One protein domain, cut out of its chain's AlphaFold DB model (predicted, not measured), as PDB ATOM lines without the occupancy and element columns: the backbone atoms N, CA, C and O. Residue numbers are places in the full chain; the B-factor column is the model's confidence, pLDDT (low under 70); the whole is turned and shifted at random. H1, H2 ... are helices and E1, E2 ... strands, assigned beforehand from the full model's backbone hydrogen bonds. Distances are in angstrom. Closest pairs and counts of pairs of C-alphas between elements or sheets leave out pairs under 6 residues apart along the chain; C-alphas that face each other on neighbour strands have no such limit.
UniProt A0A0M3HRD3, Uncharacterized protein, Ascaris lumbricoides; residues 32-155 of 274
ATOM      1  N   CYS A  32     -29.165  52.522 -58.746       94.88
ATOM      2  CA  CYS A  32     -28.667  51.761 -57.601       94.88
ATOM      3  C   CYS A  32     -28.161  50.390 -58.054       94.88
ATOM      4  O   CYS A  32     -28.586  49.877 -59.089       94.88
ATOM      5  N   ARG A  33     -27.247  49.785 -57.290       94.69
ATOM      6  CA  ARG A  33     -26.999  48.341 -57.397       94.69
ATOM      7  C   ARG A  33     -28.214  47.573 -56.884       94.69
ATOM      8  O   ARG A  33     -28.932  48.063 -56.016       94.69
ATOM      9  N   MET A  34     -28.410  46.368 -57.407       92.50
ATOM     10  CA  MET A  34     -29.501  45.485 -56.996       92.50
ATOM     11  C   MET A  34     -28.993  44.066 -56.753       92.50
ATOM     12  O   MET A  34     -27.988  43.646 -57.327       92.50
ATOM     13  N   GLY A  35     -29.706  43.326 -55.914       91.44
ATOM     14  CA  GLY A  35     -29.462  41.910 -55.676       91.44
ATOM     15  C   GLY A  35     -28.429  41.622 -54.588       91.44
ATOM     16  O   GLY A  35     -27.874  42.512 -53.935       91.44
ATOM     17  N   THR A  36     -28.201  40.331 -54.362       91.62
ATOM     18  CA  THR A  36     -27.350  39.836 -53.273       91.62
ATOM     19  C   THR A  36     -25.880  40.165 -53.506       91.62
ATOM     20  O   THR A  36     -25.356  39.990 -54.610       91.62
ATOM     21  N   LEU A  37     -25.185  40.574 -52.448       89.75
ATOM     22  CA  LEU A  37     -23.753  40.836 -52.439       89.75
ATOM     23  C   LEU A  37     -22.968  39.649 -53.027       89.75
ATOM     24  O   LEU A  37     -23.072  38.515 -52.566       89.75
ATOM     25  N   GLY A  38     -22.157  39.931 -54.047       86.38
ATOM     26  CA  GLY A  38     -21.288  38.955 -54.716       86.38
ATOM     27  C   GLY A  38     -21.834  38.429 -56.046       86.38
ATOM     28  O   GLY A  38     -21.058  37.884 -56.844       86.38
ATOM     29  N   THR A  39     -23.120  38.656 -56.329       89.56
ATOM     30  CA  THR A  39     -23.751  38.338 -57.619       89.56
ATOM     31  C   THR A  39     -23.259  39.261 -58.742       89.56
ATOM     32  O   THR A  39     -22.479  40.187 -58.518       89.56
ATOM     33  N   ALA A  40     -23.654  38.981 -59.989       89.12
ATOM     34  CA  ALA A  40     -23.359  39.867 -61.118       89.12
ATOM     35  C   ALA A  40     -24.183  41.165 -61.053       89.12
ATOM     36  O   ALA A  40     -23.663  42.234 -61.364       89.12
ATOM     37  N   GLU A  41     -25.434  41.067 -60.603       86.56
ATOM     38  CA  GLU A  41     -26.368  42.188 -60.445       86.56
ATOM     39  C   GLU A  41     -25.841  43.198 -59.422       86.56
ATOM     40  O   GLU A  41     -25.813  44.397 -59.693       86.56
ATOM     41  N   SER A  42     -25.255  42.723 -58.318       90.06
ATOM     42  CA  SER A  42     -24.685  43.595 -57.286       90.06
ATOM     43  C   SER A  42     -23.384  44.300 -57.702       90.06
ATOM     44  O   SER A  42     -22.722  44.902 -56.857       90.06
ATOM     45  N   ARG A  43     -22.927  44.168 -58.954       89.56
ATOM     46  CA  ARG A  43     -21.695  44.810 -59.462       89.56
ATOM     47  C   ARG A  43     -21.975  45.978 -60.395       89.56
ATOM     48  O   ARG A  43     -21.054  46.729 -60.701       89.56
ATOM     49  N   VAL A  44     -23.212  46.113 -60.862       91.56
ATOM     50  CA  VAL A  44     -23.617  47.134 -61.826       91.56
ATOM     51  C   VAL A  44     -24.845  47.869 -61.313       91.56
ATOM     52  O   VAL A  44     -25.697  47.293 -60.647       91.56
ATOM     53  N   THR A  45     -24.934  49.160 -61.612       93.50
ATOM     54  CA  THR A  45     -26.120  49.951 -61.287       93.50
ATOM     55  C   THR A  45     -27.185  49.790 -62.368       93.50
ATOM     56  O   THR A  45     -26.868  49.863 -63.558       93.50
ATOM     57  N   SER A  46     -28.443  49.664 -61.966       92.75
ATOM     58  CA  SER A  46     -29.625  49.672 -62.830       92.75
ATOM     59  C   SER A  46     -30.506  50.886 -62.525       92.75
ATOM     60  O   SER A  46     -30.359  51.537 -61.491       92.75
ATOM     61  N   VAL A  47     -31.402  51.226 -63.456       91.94
ATOM     62  CA  VAL A  47     -32.405  52.282 -63.253       91.94
ATOM     63  C   VAL A  47     -33.433  51.788 -62.237       91.94
ATOM     64  O   VAL A  47     -34.025  50.728 -62.442       91.94
ATOM     65  N   CYS A  48     -33.670  52.563 -61.182       92.12
ATOM     66  CA  CYS A  48     -34.706  52.264 -60.201       92.12
ATOM     67  C   CYS A  48     -36.120  52.578 -60.722       92.12
ATOM     68  O   CYS A  48     -36.280  53.428 -61.607       92.12
ATOM     69  N   PRO A  49     -37.159  51.944 -60.147       89.88
ATOM     70  CA  PRO A  49     -38.544  52.370 -60.320       89.88
ATOM     71  C   PRO A  49     -38.739  53.863 -60.027       89.88
ATOM     72  O   PRO A  49     -38.034  54.449 -59.209       89.88
ATOM     73  N   VAL A  50     -39.736  54.478 -60.669       83.12
ATOM     74  CA  VAL A  50     -40.015  55.922 -60.529       83.12
ATOM     75  C   VAL A  50     -40.447  56.336 -59.121       83.12
ATOM     76  O   VAL A  50     -40.343  57.511 -58.791       83.12
ATOM     77  N   SER A  51     -40.930  55.391 -58.309       84.69
ATOM     78  CA  SER A  51     -41.287  55.627 -56.908       84.69
ATOM     79  C   SER A  51     -40.076  55.634 -55.980       84.69
ATOM     80  O   SER A  51     -40.196  56.113 -54.861       84.69
ATOM     81  N   SER A  52     -38.929  55.101 -56.419       89.31
ATOM     82  CA  SER A  52     -37.747  54.940 -55.579       89.31
ATOM     83  C   SER A  52     -37.001  56.249 -55.378       89.31
ATOM     84  O   SER A  52     -36.826  57.054 -56.294       89.31
ATOM     85  N   THR A  53     -36.486  56.427 -54.168       87.94
ATOM     86  CA  THR A  53     -36.055  57.741 -53.674       87.94
ATOM     87  C   THR A  53     -34.649  57.682 -53.102       87.94
ATOM     88  O   THR A  53     -34.017  58.720 -52.904       87.94
ATOM     89  N   SER A  54     -34.132  56.475 -52.854       92.00
ATOM     90  CA  SER A  54     -32.774  56.218 -52.380       92.00
ATOM     91  C   SER A  54     -32.302  54.798 -52.708       92.00
ATOM     92  O   SER A  54     -33.082  53.928 -53.090       92.00
ATOM     93  N   CYS A  55     -31.001  54.564 -52.557       94.62
ATOM     94  CA  CYS A  55     -30.394  53.239 -52.601       94.62
ATOM     95  C   CYS A  55     -30.267  52.680 -51.181       94.62
ATOM     96  O   CYS A  55     -29.751  53.361 -50.287       94.62
ATOM     97  N   GLY A  56     -30.687  51.434 -50.994       95.62
ATOM     98  CA  GLY A  56     -30.628  50.701 -49.738       95.62
ATOM     99  C   GLY A  56     -29.663  49.517 -49.797       95.62
ATOM    100  O   GLY A  56     -29.459  48.901 -50.843       95.62
ATOM    101  N   TYR A  57     -29.082  49.189 -48.647       95.81
ATOM    102  CA  TYR A  57     -28.349  47.950 -48.412       95.81
ATOM    103  C   TYR A  57     -28.829  47.309 -47.112       95.81
ATOM    104  O   TYR A  57     -28.831  47.957 -46.063       95.81
ATOM    105  N   PHE A  58     -29.217  46.041 -47.190       94.75
ATOM    106  CA  PHE A  58     -29.755  45.262 -46.081       94.75
ATOM    107  C   PHE A  58     -28.827  44.092 -45.801       94.75
ATOM    108  O   PHE A  58     -28.677  43.205 -46.637       94.75
ATOM    109  N   GLU A  59     -28.203  44.090 -44.632       92.75
ATOM    110  CA  GLU A  59     -27.348  42.999 -44.185       92.75
ATOM    111  C   GLU A  59     -28.040  42.223 -43.068       92.75
ATOM    112  O   GLU A  59     -28.218  42.715 -41.948       92.75
ATOM    113  N   PHE A  60     -28.446  41.003 -43.412       89.12
ATOM    114  CA  PHE A  60     -29.006  40.033 -42.487       89.12
ATOM    115  C   PHE A  60     -27.867  39.272 -41.821       89.12
ATOM    116  O   PHE A  60     -26.930  38.827 -42.490       89.12
ATOM    117  N   ASN A  61     -27.983  39.079 -40.509       78.69
ATOM    118  CA  ASN A  61     -27.078  38.247 -39.723       78.69
ATOM    119  C   ASN A  61     -27.849  37.019 -39.220       78.69
ATOM    120  O   ASN A  61     -28.375  37.051 -38.103       78.69
ATOM    121  N   PRO A  62     -27.992  35.951 -40.030       66.56
ATOM    122  CA  PRO A  62     -28.683  34.751 -39.592       66.56
ATOM    123  C   PRO A  62     -27.885  34.091 -38.460       66.56
ATOM    124  O   PRO A  62     -26.668  33.950 -38.578       66.56
ATOM    125  N   PRO A  63     -28.535  33.618 -37.385       58.75
ATOM    126  CA  PRO A  63     -27.840  32.945 -36.287       58.75
ATOM    127  C   PRO A  63     -27.171  31.623 -36.710       58.75
ATOM    128  O   PRO A  63     -26.292  31.123 -36.013       58.75
ATOM    129  N   SER A  64     -27.584  31.052 -37.844       57.50
ATOM    130  CA  SER A  64     -27.177  29.739 -38.351       57.50
ATOM    131  C   SER A  64     -26.024  29.769 -39.366       57.50
ATOM    132  O   SER A  64     -25.518  28.704 -39.727       57.50
ATOM    133  N   THR A  65     -25.561  30.945 -39.810       56.91
ATOM    134  CA  THR A  65     -24.444  31.077 -40.763       56.91
ATOM    135  C   THR A  65     -23.399  32.077 -40.274       56.91
ATOM    136  O   THR A  65     -23.729  33.158 -39.809       56.91
ATOM    137  N   ILE A  66     -22.113  31.741 -40.433       56.00
ATOM    138  CA  ILE A  66     -20.983  32.635 -40.093       56.00
ATOM    139  C   ILE A  66     -20.942  33.865 -41.021       56.00
ATOM    140  O   ILE A  66     -20.369  34.892 -40.669       56.00
ATOM    141  N   ASN A  67     -21.570  33.773 -42.195       67.06
ATOM    142  CA  ASN A  67     -21.563  34.829 -43.196       67.06
ATOM    143  C   ASN A  67     -22.858  35.639 -43.120       67.06
ATOM    144  O   ASN A  67     -23.951  35.068 -43.175       67.06
ATOM    145  N   SER A  68     -22.715  36.959 -43.024       81.62
ATOM    146  CA  SER A  68     -23.810  37.895 -43.241       81.62
ATOM    147  C   SER A  68     -24.220  37.884 -44.717       81.62
ATOM    148  O   SER A  68     -23.395  37.648 -45.608       81.62
ATOM    149  N   VAL A  69     -25.507  38.103 -44.987       87.75
ATOM    150  CA  VAL A  69     -26.024  38.208 -46.358       87.75
ATOM    151  C   VAL A  69     -26.472  39.637 -46.602       87.75
ATOM    152  O   VAL A  69     -27.435  40.105 -45.997       87.75
ATOM    153  N   GLY A  70     -25.742  40.326 -47.477       91.50
ATOM    154  CA  GLY A  70     -26.042  41.680 -47.927       91.50
ATOM    155  C   GLY A  70     -26.898  41.692 -49.187       91.50
ATOM    156  O   GLY A  70     -26.631  40.926 -50.109       91.50
ATOM    157  N   VAL A  71     -27.880  42.585 -49.266       94.44
ATOM    158  CA  VAL A  71     -28.713  42.809 -50.455       94.44
ATOM    159  C   VAL A  71     -28.749  44.292 -50.772       94.44
ATOM    160  O   VAL A  71     -29.028  45.097 -49.885       94.44
ATOM    161  N   TYR A  72     -28.494  44.647 -52.029       95.50
ATOM    162  CA  TYR A  72     -28.712  45.996 -52.544       95.50
ATOM    163  C   TYR A  72     -30.109  46.106 -53.153       95.50
ATOM    164  O   TYR A  72     -30.548  45.187 -53.847       95.50
ATOM    165  N   GLU A  73     -30.798  47.217 -52.905       95.38
ATOM    166  CA  GLU A  73     -32.151  47.442 -53.419       95.38
ATOM    167  C   GLU A  73     -32.454  48.941 -53.584       95.38
ATOM    168  O   GLU A  73     -31.926  49.782 -52.853       95.38
ATOM    169  N   CYS A  74     -33.313  49.284 -54.541       94.44
ATOM    170  CA  CYS A  74     -33.920  50.606 -54.646       94.44
ATOM    171  C   CYS A  74     -35.013  50.737 -53.576       94.44
ATOM    172  O   CYS A  74     -35.881  49.876 -53.467       94.44
ATOM    173  N   VAL A  75     -34.985  51.805 -52.781       93.94
ATOM    174  CA  VAL A  75     -35.879  51.954 -51.625       93.94
ATOM    175  C   VAL A  75     -36.647  53.271 -51.658       93.94
ATOM    176  O   VAL A  75     -36.182  54.280 -52.197       93.94
ATOM    177  N   ASP A  76     -37.828  53.237 -51.053       91.50
ATOM    178  CA  ASP A  76     -38.689  54.374 -50.743       91.50
ATOM    179  C   ASP A  76     -39.373  54.138 -49.385       91.50
ATOM    180  O   ASP A  76     -39.059  53.173 -48.682       91.50
ATOM    181  N   SER A  77     -40.282  55.023 -48.981       90.19
ATOM    182  CA  SER A  77     -40.947  54.950 -47.678       90.19
ATOM    183  C   SER A  77     -41.792  53.689 -47.469       90.19
ATOM    184  O   SER A  77     -42.020  53.314 -46.318       90.19
ATOM    185  N   SER A  78     -42.169  52.968 -48.533       90.56
ATOM    186  CA  SER A  78     -42.947  51.724 -48.447       90.56
ATOM    187  C   SER A  78     -42.180  50.540 -47.848       90.56
ATOM    188  O   SER A  78     -42.788  49.531 -47.486       90.56
ATOM    189  N   VAL A  79     -40.850  50.639 -47.710       93.00
ATOM    190  CA  VAL A  79     -40.036  49.553 -47.134       93.00
ATOM    191  C   VAL A  79     -40.212  49.413 -45.620       93.00
ATOM    192  O   VAL A  79     -39.840  48.376 -45.071       93.00
ATOM    193  N   LEU A  80     -40.763  50.430 -44.950       90.81
ATOM    194  CA  LEU A  80     -40.999  50.462 -43.504       90.81
ATOM    195  C   LEU A  80     -42.498  50.386 -43.184       90.81
ATOM    196  O   LEU A  80     -43.330  50.821 -43.975       90.81
ATOM    197  N   VAL A  81     -42.828  49.863 -42.001       87.75
ATOM    198  CA  VAL A  81     -44.200  49.839 -41.459       87.75
ATOM    199  C   VAL A  81     -44.381  50.954 -40.432       87.75
ATOM    200  O   VAL A  81     -43.490  51.214 -39.619       87.75
ATOM    201  N   THR A  82     -45.557  51.579 -40.437       80.00
ATOM    202  CA  THR A  82     -46.030  52.510 -39.397       80.00
ATOM    203  C   THR A  82     -47.236  51.929 -38.653       80.00
ATOM    204  O   THR A  82     -47.846  50.958 -39.096       80.00
ATOM    205  N   GLU A  83     -47.602  52.514 -37.506       73.25
ATOM    206  CA  GLU A  83     -48.816  52.104 -36.773       73.25
ATOM    207  C   GLU A  83     -50.085  52.354 -37.600       73.25
ATOM    208  O   GLU A  83     -51.051  51.594 -37.515       73.25
ATOM    209  N   ASN A  84     -50.059  53.401 -38.429       76.56
ATOM    210  CA  ASN A  84     -51.083  53.705 -39.414       76.56
ATOM    211  C   ASN A  84     -50.486  53.631 -40.824       76.56
ATOM    212  O   ASN A  84     -49.958  54.617 -41.343       76.56
ATOM    213  N   ASP A  85     -50.549  52.447 -41.430       72.31
ATOM    214  CA  ASP A  85     -49.944  52.185 -42.740       72.31
ATOM    215  C   ASP A  85     -50.632  52.970 -43.879       72.31
ATOM    216  O   ASP A  85     -50.033  53.198 -44.925       72.31
ATOM    217  N   ASP A  86     -51.853  53.469 -43.665       77.38
ATOM    218  CA  ASP A  86     -52.568  54.310 -44.635       77.38
ATOM    219  C   ASP A  86     -52.100  55.781 -44.607       77.38
ATOM    220  O   ASP A  86     -52.466  56.585 -45.469       77.38
ATOM    221  N   ASN A  87     -51.293  56.168 -43.612       84.81
ATOM    222  CA  ASN A  87     -50.784  57.527 -43.471       84.81
ATOM    223  C   ASN A  87     -49.416  57.693 -44.151       84.81
ATOM    224  O   ASN A  87     -48.362  57.605 -43.517       84.81
ATOM    225  N   GLU A  88     -49.439  58.015 -45.444       81.94
ATOM    226  CA  GLU A  88     -48.233  58.240 -46.261       81.94
ATOM    227  C   GLU A  88     -47.275  59.288 -45.673       81.94
ATOM    228  O   GLU A  88     -46.053  59.154 -45.762       81.94
ATOM    229  N   LYS A  89     -47.803  60.323 -45.007       83.50
ATOM    230  CA  LYS A  89     -46.962  61.357 -44.391       83.50
ATOM    231  C   LYS A  89     -46.137  60.797 -43.233       83.50
ATOM    232  O   LYS A  89     -44.964  61.130 -43.095       83.50
ATOM    233  N   GLU A  90     -46.740  59.947 -42.411       85.06
ATOM    234  CA  GLU A  90     -46.058  59.317 -41.281       85.06
ATOM    235  C   GLU A  90     -44.991  58.325 -41.754       85.06
ATOM    236  O   GLU A  90     -43.882  58.314 -41.213       85.06
ATOM    237  N   LYS A  91     -45.286  57.558 -42.813       84.31
ATOM    238  CA  LYS A  91     -44.311  56.678 -43.474       84.31
ATOM    239  C   LYS A  91     -43.110  57.454 -43.987       84.31
ATOM    240  O   LYS A  91     -41.971  57.078 -43.721       84.31
ATOM    241  N   GLU A  92     -43.356  58.565 -44.670       83.75
ATOM    242  CA  GLU A  92     -42.303  59.429 -45.198       83.75
ATOM    243  C   GLU A  92     -41.458  60.048 -44.072       83.75
ATOM    244  O   GLU A  92     -40.227  60.066 -44.142       83.75
ATOM    245  N   GLU A  93     -42.091  60.524 -42.997       84.69
ATOM    246  CA  GLU A  93     -41.386  61.056 -41.826       84.69
ATOM    247  C   GLU A  93     -40.551  59.985 -41.113       84.69
ATOM    248  O   GLU A  93     -39.433  60.272 -40.670       84.69
ATOM    249  N   LEU A  94     -41.057  58.754 -41.008       87.31
ATOM    250  CA  LEU A  94     -40.308  57.625 -40.464       87.31
ATOM    251  C   LEU A  94     -39.124  57.279 -41.368       87.31
ATOM    252  O   LEU A  94     -37.999  57.160 -40.876       87.31
ATOM    253  N   PHE A  95     -39.359  57.172 -42.676       88.69
ATOM    254  CA  PHE A  95     -38.337  56.860 -43.665       88.69
ATOM    255  C   PHE A  95     -37.195  57.868 -43.618       88.69
ATOM    256  O   PHE A  95     -36.047  57.455 -43.472       88.69
ATOM    257  N   LYS A  96     -37.492  59.173 -43.566       84.56
ATOM    258  CA  LYS A  96     -36.486  60.238 -43.409       84.56
ATOM    259  C   LYS A  96     -35.587  60.035 -42.184       84.56
ATOM    260  O   LYS A  96     -34.400  60.329 -42.228       84.56
ATOM    261  N   ARG A  97     -36.066  59.454 -41.077       84.56
ATOM    262  CA  ARG A  97     -35.189  59.188 -39.909       84.56
ATOM    263  C   ARG A  97     -34.082  58.173 -40.224       84.56
ATOM    264  O   ARG A  97     -32.983  58.265 -39.653       84.56
ATOM    265  N   TYR A  98     -34.364  57.217 -41.107       85.56
ATOM    266  CA  TYR A  98     -33.446  56.148 -41.514       85.56
ATOM    267  C   TYR A  98     -32.702  56.457 -42.815       85.56
ATOM    268  O   TYR A  98     -31.553  56.044 -42.963       85.56
ATOM    269  N   CYS A  99     -33.329  57.216 -43.705       85.25
ATOM    270  CA  CYS A  99     -32.839  57.585 -45.017       85.25
ATOM    271  C   CYS A  99     -33.185  59.050 -45.322       85.25
ATOM    272  O   CYS A  99     -34.152  59.345 -46.014       85.25
ATOM    273  N   ASP A 100     -32.411  59.976 -44.752       77.12
ATOM    274  CA  ASP A 100     -32.473  61.404 -45.084       77.12
ATOM    275  C   ASP A 100     -31.337  61.793 -46.047       77.12
ATOM    276  O   ASP A 100     -30.714  60.962 -46.714       77.12
ATOM    277  N   ASP A 101     -31.038  63.088 -46.091       71.12
ATOM    278  CA  ASP A 101     -29.938  63.690 -46.830       71.12
ATOM    279  C   ASP A 101     -28.553  63.153 -46.453       71.12
ATOM    280  O   ASP A 101     -27.600  63.296 -47.233       71.12
ATOM    281  N   ARG A 102     -28.421  62.501 -45.292       79.19
ATOM    282  CA  ARG A 102     -27.161  61.922 -44.837       79.19
ATOM    283  C   ARG A 102     -27.161  60.410 -44.954       79.19
ATOM    284  O   ARG A 102     -27.873  59.698 -44.245       79.19
ATOM    285  N   SER A 103     -26.195  59.924 -45.724       86.44
ATOM    286  CA  SER A 103     -25.889  58.502 -45.824       86.44
ATOM    287  C   SER A 103     -25.534  57.910 -44.463       86.44
ATOM    288  O   SER A 103     -24.617  58.388 -43.781       86.44
ATOM    289  N   ARG A 104     -26.262  56.863 -44.076       89.56
ATOM    290  CA  ARG A 104     -26.154  56.236 -42.756       89.56
ATOM    291  C   ARG A 104     -26.492  54.755 -42.801       89.56
ATOM    292  O   ARG A 104     -27.233  54.318 -43.670       89.56
ATOM    293  N   CYS A 105     -25.977  54.025 -41.823       92.25
ATOM    294  CA  CYS A 105     -26.298  52.652 -41.486       92.25
ATOM    295  C   CYS A 105     -26.883  52.602 -40.075       92.25
ATOM    296  O   CYS A 105     -26.354  53.220 -39.147       92.25
ATOM    297  N   ARG A 106     -27.963  51.847 -39.896       91.50
ATOM    298  CA  ARG A 106     -28.593  51.592 -38.600       91.50
ATOM    299  C   ARG A 106     -28.930  50.119 -38.477       91.50
ATOM    300  O   ARG A 106     -29.260  49.472 -39.461       91.50
ATOM    301  N   VAL A 107     -28.849  49.599 -37.260       91.25
ATOM    302  CA  VAL A 107     -29.388  48.277 -36.951       91.25
ATOM    303  C   VAL A 107     -30.846  48.470 -36.561       91.25
ATOM    304  O   VAL A 107     -31.130  49.204 -35.615       91.25
ATOM    305  N   ILE A 108     -31.741  47.857 -37.323       92.12
ATOM    306  CA  ILE A 108     -33.183  47.845 -37.078       92.12
ATOM    307  C   ILE A 108     -33.640  46.407 -36.883       92.12
ATOM    308  O   ILE A 108     -32.995  45.472 -37.362       92.12
ATOM    309  N   SER A 109     -34.747  46.229 -36.179       91.06
ATOM    310  CA  SER A 109     -35.406  44.930 -36.132       91.06
ATOM    311  C   SER A 109     -36.165  44.706 -37.445       91.06
ATOM    312  O   SER A 109     -36.709  45.647 -38.029       91.06
ATOM    313  N   ALA A 110     -36.145  43.477 -37.962       90.88
ATOM    314  CA  ALA A 110     -36.769  43.140 -39.241       90.88
ATOM    315  C   ALA A 110     -38.299  43.288 -39.228       90.88
ATOM    316  O   ALA A 110     -38.902  43.395 -40.290       90.88
ATOM    317  N   ASP A 111     -38.928  43.302 -38.051       90.50
ATOM    318  CA  ASP A 111     -40.352  43.613 -37.874       90.50
ATOM    319  C   ASP A 111     -40.725  45.054 -38.263       90.50
ATOM    320  O   ASP A 111     -41.892  45.320 -38.537       90.50
ATOM    321  N   MET A 112     -39.748  45.965 -38.333       91.75
ATOM    322  CA  MET A 112     -39.940  47.328 -38.833       91.75
ATOM    323  C   MET A 112     -40.058  47.390 -40.360       91.75
ATOM    324  O   MET A 112     -40.465  48.422 -40.895       91.75
ATOM    325  N   LEU A 113     -39.657  46.326 -41.064       92.94
ATOM    326  CA  LEU A 113     -39.762  46.238 -42.515       92.94
ATOM    327  C   LEU A 113     -41.167  45.800 -42.920       92.94
ATOM    328  O   LEU A 113     -41.787  44.961 -42.268       92.94
ATOM    329  N   ASN A 114     -41.644  46.324 -44.045       92.81
ATOM    330  CA  ASN A 114     -42.907  45.897 -44.628       92.81
ATOM    331  C   ASN A 114     -42.892  44.390 -44.937       92.81
ATOM    332  O   ASN A 114     -41.949  43.877 -45.535       92.81
ATOM    333  N   ASP A 115     -43.954  43.670 -44.567       91.25
ATOM    334  CA  ASP A 115     -44.017  42.206 -44.689       91.25
ATOM    335  C   ASP A 115     -43.945  41.697 -46.130       91.25
ATOM    336  O   ASP A 115     -43.480  40.581 -46.383       91.25
ATOM    337  N   GLN A 116     -44.441  42.474 -47.092       91.38
ATOM    338  CA  GLN A 116     -44.299  42.150 -48.507       91.38
ATOM    339  C   GLN A 116     -42.859  42.380 -48.963       91.38
ATOM    340  O   GLN A 116     -42.293  41.519 -49.636       91.38
ATOM    341  N   PHE A 117     -42.250  43.491 -48.544       92.88
ATOM    342  CA  PHE A 117     -40.858  43.804 -48.853       92.88
ATOM    343  C   PHE A 117     -39.886  42.781 -48.246       92.88
ATOM    344  O   PHE A 117     -39.025  42.251 -48.946       92.88
ATOM    345  N   LEU A 118     -40.064  42.420 -46.973       92.62
ATOM    346  CA  LEU A 118     -39.246  41.420 -46.291       92.62
ATOM    347  C   LEU A 118     -39.356  40.048 -46.969       92.62
ATOM    348  O   LEU A 118     -38.336  39.405 -47.211       92.62
ATOM    349  N   ARG A 119     -40.570  39.607 -47.328       91.12
ATOM    350  CA  ARG A 119     -40.755  38.359 -48.092       91.12
ATOM    351  C   ARG A 119     -40.061  38.418 -49.445       91.12
ATOM    352  O   ARG A 119     -39.337  37.489 -49.784       91.12
ATOM    353  N   TYR A 120     -40.220  39.523 -50.170       91.81
ATOM    354  CA  TYR A 120     -39.533  39.740 -51.439       91.81
ATOM    355  C   TYR A 120     -38.009  39.618 -51.291       91.81
ATOM    356  O   TYR A 120     -37.393  38.894 -52.077       91.81
ATOM    357  N   LEU A 121     -37.411  40.243 -50.268       90.38
ATOM    358  CA  LEU A 121     -35.974  40.133 -50.006       90.38
ATOM    359  C   LEU A 121     -35.564  38.682 -49.736       90.38
ATOM    360  O   LEU A 121     -34.626  38.191 -50.354       90.38
ATOM    361  N   LEU A 122     -36.265  37.971 -48.851       88.25
ATOM    362  CA  LEU A 122     -35.882  36.612 -48.454       88.25
ATOM    363  C   LEU A 122     -36.073  35.588 -49.580       88.25
ATOM    364  O   LEU A 122     -35.205  34.744 -49.801       88.25
ATOM    365  N   GLU A 123     -37.188  35.660 -50.304       87.38
ATOM    366  CA  GLU A 123     -37.540  34.688 -51.341       87.38
ATOM    367  C   GLU A 123     -36.735  34.911 -52.624       87.38
ATOM    368  O   GLU A 123     -36.113  33.977 -53.139       87.38
ATOM    369  N   THR A 124     -36.690  36.153 -53.115       83.44
ATOM    370  CA  THR A 124     -36.011  36.491 -54.379       83.44
ATOM    371  C   THR A 124     -34.510  36.276 -54.261       83.44
ATOM    372  O   THR A 124     -33.880  35.728 -55.166       83.44
ATOM    373  N   GLN A 125     -33.940  36.647 -53.111       76.94
ATOM    374  CA  GLN A 125     -32.507  36.529 -52.845       76.94
ATOM    375  C   GLN A 125     -32.124  35.190 -52.191       76.94
ATOM    376  O   GLN A 125     -30.951  34.954 -51.908       76.94
ATOM    377  N   ARG A 126     -33.096  34.285 -51.986       78.19
ATOM    378  CA  ARG A 126     -32.913  32.937 -51.409       78.19
ATOM    379  C   ARG A 126     -32.192  32.947 -50.055       78.19
ATOM    380  O   ARG A 126     -31.358  32.084 -49.778       78.19
ATOM    381  N   ILE A 127     -32.516  33.922 -49.211       79.44
ATOM    382  CA  ILE A 127     -31.933  34.077 -47.878       79.44
ATOM    383  C   ILE A 127     -32.722  33.210 -46.907       79.44
ATOM    384  O   ILE A 127     -33.927  33.380 -46.734       79.44
ATOM    385  N   HIS A 128     -32.038  32.277 -46.249       79.06
ATOM    386  CA  HIS A 128     -32.669  31.410 -45.263       79.06
ATOM    387  C   HIS A 128     -32.509  31.983 -43.853       79.06
ATOM    388  O   HIS A 128     -31.404  32.035 -43.315       79.06
ATOM    389  N   VAL A 129     -33.625  32.395 -43.251       79.38
ATOM    390  CA  VAL A 129     -33.692  32.867 -41.865       79.38
ATOM    391  C   VAL A 129     -34.854  32.158 -41.174       79.38
ATOM    392  O   VAL A 129     -35.995  32.298 -41.601       79.38
ATOM    393  N   GLU A 130     -34.580  31.398 -40.108       75.19
ATOM    394  CA  GLU A 130     -35.604  30.600 -39.406       75.19
ATOM    395  C   GLU A 130     -36.690  31.463 -38.741       75.19
ATOM    396  O   GLU A 130     -37.846  31.056 -38.675       75.19
ATOM    397  N   ARG A 131     -36.330  32.663 -38.260       80.50
ATOM    398  CA  ARG A 131     -37.248  33.623 -37.617       80.50
ATOM    399  C   ARG A 131     -36.989  35.054 -38.093       80.50
ATOM    400  O   ARG A 131     -36.406  35.839 -37.350       80.50
ATOM    401  N   PRO A 132     -37.406  35.415 -39.323       81.75
ATOM    402  CA  PRO A 132     -37.022  36.680 -39.940       81.75
ATOM    403  C   PRO A 132     -37.349  37.906 -39.096       81.75
ATOM    404  O   PRO A 132     -36.466  38.726 -38.882       81.75
ATOM    405  N   LYS A 133     -38.563  37.990 -38.536       85.31
ATOM    406  CA  LYS A 133     -39.007  39.145 -37.738       85.31
ATOM    407  C   LYS A 133     -38.251  39.345 -36.422       85.31
ATOM    408  O   LYS A 133     -38.250  40.448 -35.902       85.31
ATOM    409  N   GLU A 134     -37.599  38.309 -35.897       85.81
ATOM    410  CA  GLU A 134     -36.789  38.398 -34.671       85.81
ATOM    411  C   GLU A 134     -35.316  38.718 -34.970       85.81
ATOM    412  O   GLU A 134     -34.490  38.776 -34.058       85.81
ATOM    413  N   THR A 135     -34.958  38.890 -36.247       86.94
ATOM    414  CA  THR A 135     -33.584  39.208 -36.635       86.94
ATOM    415  C   THR A 135     -33.335  40.701 -36.712       86.94
ATOM    416  O   THR A 135     -34.185  41.492 -37.115       86.94
ATOM    417  N   ASN A 136     -32.109  41.072 -36.359       89.50
ATOM    418  CA  ASN A 136     -31.600  42.410 -36.586       89.50
ATOM    419  C   ASN A 136     -31.039  42.509 -38.004       89.50
ATOM    420  O   ASN A 136     -30.255  41.660 -38.437       89.50
ATOM    421  N   VAL A 137     -31.396  43.589 -38.686       92.06
ATOM    422  CA  VAL A 137     -30.937  43.919 -40.032       92.06
ATOM    423  C   VAL A 137     -30.145  45.209 -39.951       92.06
ATOM    424  O   VAL A 137     -30.616  46.219 -39.424       92.06
ATOM    425  N   LYS A 138     -28.923  45.200 -40.481       93.31
ATOM    426  CA  LYS A 138     -28.200  46.449 -40.711       93.31
ATOM    427  C   LYS A 138     -28.723  47.049 -42.012       93.31
ATOM    428  O   LYS A 138     -28.445  46.538 -43.092       93.31
ATOM    429  N   PHE A 139     -29.481  48.128 -41.884       94.69
ATOM    430  CA  PHE A 139     -30.008  48.912 -42.989       94.69
ATOM    431  C   PHE A 139     -29.124  50.138 -43.218       94.69
ATOM    432  O   PHE A 139     -29.029  51.014 -42.356       94.69
ATOM    433  N   CYS A 140     -28.466  50.196 -44.373       94.81
ATOM    434  CA  CYS A 140     -27.775  51.382 -44.857       94.81
ATOM    435  C   CYS A 140     -28.576  52.037 -45.974       94.81
ATOM    436  O   CYS A 140     -29.084  51.341 -46.849       94.81
ATOM    437  N   CYS A 141     -28.647  53.364 -45.978       93.44
ATOM    438  CA  CYS A 141     -29.366  54.111 -46.998       93.44
ATOM    439  C   CYS A 141     -28.588  55.349 -47.439       93.44
ATOM    440  O   CYS A 141     -27.910  55.995 -46.632       93.44
ATOM    441  N   ALA A 142     -28.665  55.663 -48.730       91.06
ATOM    442  CA  ALA A 142     -28.085  56.864 -49.306       91.06
ATOM    443  C   ALA A 142     -28.798  57.268 -50.597       91.06
ATOM    444  O   ALA A 142     -29.311  56.432 -51.332       91.06
ATOM    445  N   ILE A 143     -28.706  58.551 -50.941       86.31
ATOM    446  CA  ILE A 143     -29.316  59.098 -52.156       86.31
ATOM    447  C   ILE A 143     -28.715  58.550 -53.468       86.31
ATOM    448  O   ILE A 143     -29.290  58.734 -54.529       86.31
ATOM    449  N   ASN A 144     -27.550  57.897 -53.445       86.88
ATOM    450  CA  ASN A 144     -27.010  57.204 -54.616       86.88
ATOM    451  C   ASN A 144     -26.068  56.060 -54.223       86.88
ATOM    452  O   ASN A 144     -25.569  56.004 -53.095       86.88
ATOM    453  N   ASP A 145     -25.783  55.191 -55.192       89.75
ATOM    454  CA  ASP A 145     -24.944  54.008 -55.010       89.75
ATOM    455  C   ASP A 145     -23.519  54.326 -54.529       89.75
ATOM    456  O   ASP A 145     -22.987  53.642 -53.657       89.75
ATOM    457  N   ALA A 146     -22.908  55.401 -55.032       88.88
ATOM    458  CA  ALA A 146     -21.540  55.769 -54.664       88.88
ATOM    459  C   ALA A 146     -21.424  56.197 -53.191       88.88
ATOM    460  O   ALA A 146     -20.430  55.909 -52.523       88.88
ATOM    461  N   LEU A 147     -22.427  56.908 -52.671       88.75
ATOM    462  CA  LEU A 147     -22.502  57.275 -51.257       88.75
ATOM    463  C   LEU A 147     -22.881  56.080 -50.381       88.75
ATOM    464  O   LEU A 147     -22.344  55.951 -49.279       88.75
ATOM    465  N   LEU A 148     -23.754  55.201 -50.881       92.38
ATOM    466  CA  LEU A 148     -24.099  53.950 -50.212       92.38
ATOM    467  C   LEU A 148     -22.847  53.081 -50.016       92.38
ATOM    468  O   LEU A 148     -22.568  52.626 -48.909       92.38
ATOM    469  N   ASP A 149     -22.035  52.926 -51.063       90.81
ATOM    470  CA  ASP A 149     -20.788  52.162 -51.004       90.81
ATOM    471  C   ASP A 149     -19.810  52.739 -49.978       90.81
ATOM    472  O   ASP A 149     -19.241  52.014 -49.159       90.81
ATOM    473  N   LYS A 150     -19.671  54.071 -49.970       90.12
ATOM    474  CA  LYS A 150     -18.833  54.773 -48.998       90.12
ATOM    475  C   LYS A 150     -19.303  54.533 -47.570       90.12
ATOM    476  O   LYS A 150     -18.461  54.254 -46.724       90.12
ATOM    477  N   VAL A 151     -20.604  54.639 -47.275       90.88
ATOM    478  CA  VAL A 151     -21.078  54.457 -45.891       90.88
ATOM    479  C   VAL A 151     -20.890  53.016 -45.425       90.88
ATOM    480  O   VAL A 151     -20.389  52.813 -44.322       90.88
ATOM    481  N   ILE A 152     -21.146  52.028 -46.292       91.19
ATOM    482  CA  ILE A 152     -20.953  50.602 -45.987       91.19
ATOM    483  C   ILE A 152     -19.489  50.294 -45.633       91.19
ATOM    484  O   ILE A 152     -19.234  49.628 -44.629       91.19
ATOM    485  N   HIS A 153     -18.533  50.797 -46.424       87.94
ATOM    486  CA  HIS A 153     -17.104  50.479 -46.278       87.94
ATOM    487  C   HIS A 153     -16.331  51.421 -45.348       87.94
ATOM    488  O   HIS A 153     -15.206  51.112 -44.964       87.94
ATOM    489  N   SER A 154     -16.909  52.564 -44.968       85.44
ATOM    490  CA  SER A 154     -16.232  53.546 -44.109       85.44
ATOM    491  C   SER A 154     -15.928  53.036 -42.697       85.44
ATOM    492  O   SER A 154     -15.137  53.651 -41.985       85.44
ATOM    493  N   GLY A 155     -16.597  51.965 -42.258       77.19
ATOM    494  CA  GLY A 155     -16.606  51.532 -40.858       77.19
ATOM    495  C   GLY A 155     -17.361  52.489 -39.925       77.19
ATOM    496  O   GLY A 155     -17.454  52.229 -38.727       77.19
TER     497      GLY A 155
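AT A GLANCE: This is residues 32 to 155 of the 274 residues of an uncharacterized protein of Ascaris lumbricoides (UniProt A0A0M3HRD3). One strongly twisted antiparallel sheet, in the order E3, E2, E5, E4, has H3 packed over one face, while H1 and H2 only graze it. At the E3 edge, residues 35 to 36 pair with residues 71 to 72 and tie the first printed stretch to the sheet. The printed part has 124 residues, in the order E1 E2 E3 H1 E4 H2 E5 H3; its class is mixed, with 60 residues, under half, in named elements. It is compact, with a radius of gyration of the C-alphas of 13.7 A, and spans 38 by 32 by 26 A.

HOW THE PARTS SIT: E2, residues 54 to 60, and E3, residues 69 to 75, form an antiparallel hairpin, with N 56 and O 73 at 2.8 A. E5, residues 136 to 142, is antiparallel to E2, with N 57 and O 140 at 2.8 A. E4, residues 104 to 109, is antiparallel to E5, with N 106 and O 139 at 2.8 A. H3, residues 145 to 153, is on the sheet at a height of 8.1 A, over E5, slantwise to the strands; the C-alphas of Ala 142 and Leu 148, the closest of E5 and H3, are 5.0 A apart. H1, residues 88 to 98, only grazes the sheet with residues 95 to 98. H2, residues 115 to 124, only grazes it with residues 117 to 122. E1, residues 45 to 47, pairs with no named strand. Every O i to N i+4 pair is within hydrogen-bond range in H2 and H3, and 6 of 7 in H1.

IN THESE COORDINATES: E1 begins at C-alpha 45, (-26.120, 49.951, -61.287). E2 measures 19.3 A, E3 17.7 A, H1 15.7 A, E4 16.0 A and E5 19.6 A. H3 ends at C-alpha 153, (-17.104, 50.479, -46.278).

THE WHOLE: The C-alphas farthest apart, of Ile 66 and Asn 87, are 39.0 A apart. The printed part has no cut. The links E3 to H1 and H2 to E5 are long. The model's pLDDT is under 70 at residues 62 to 67.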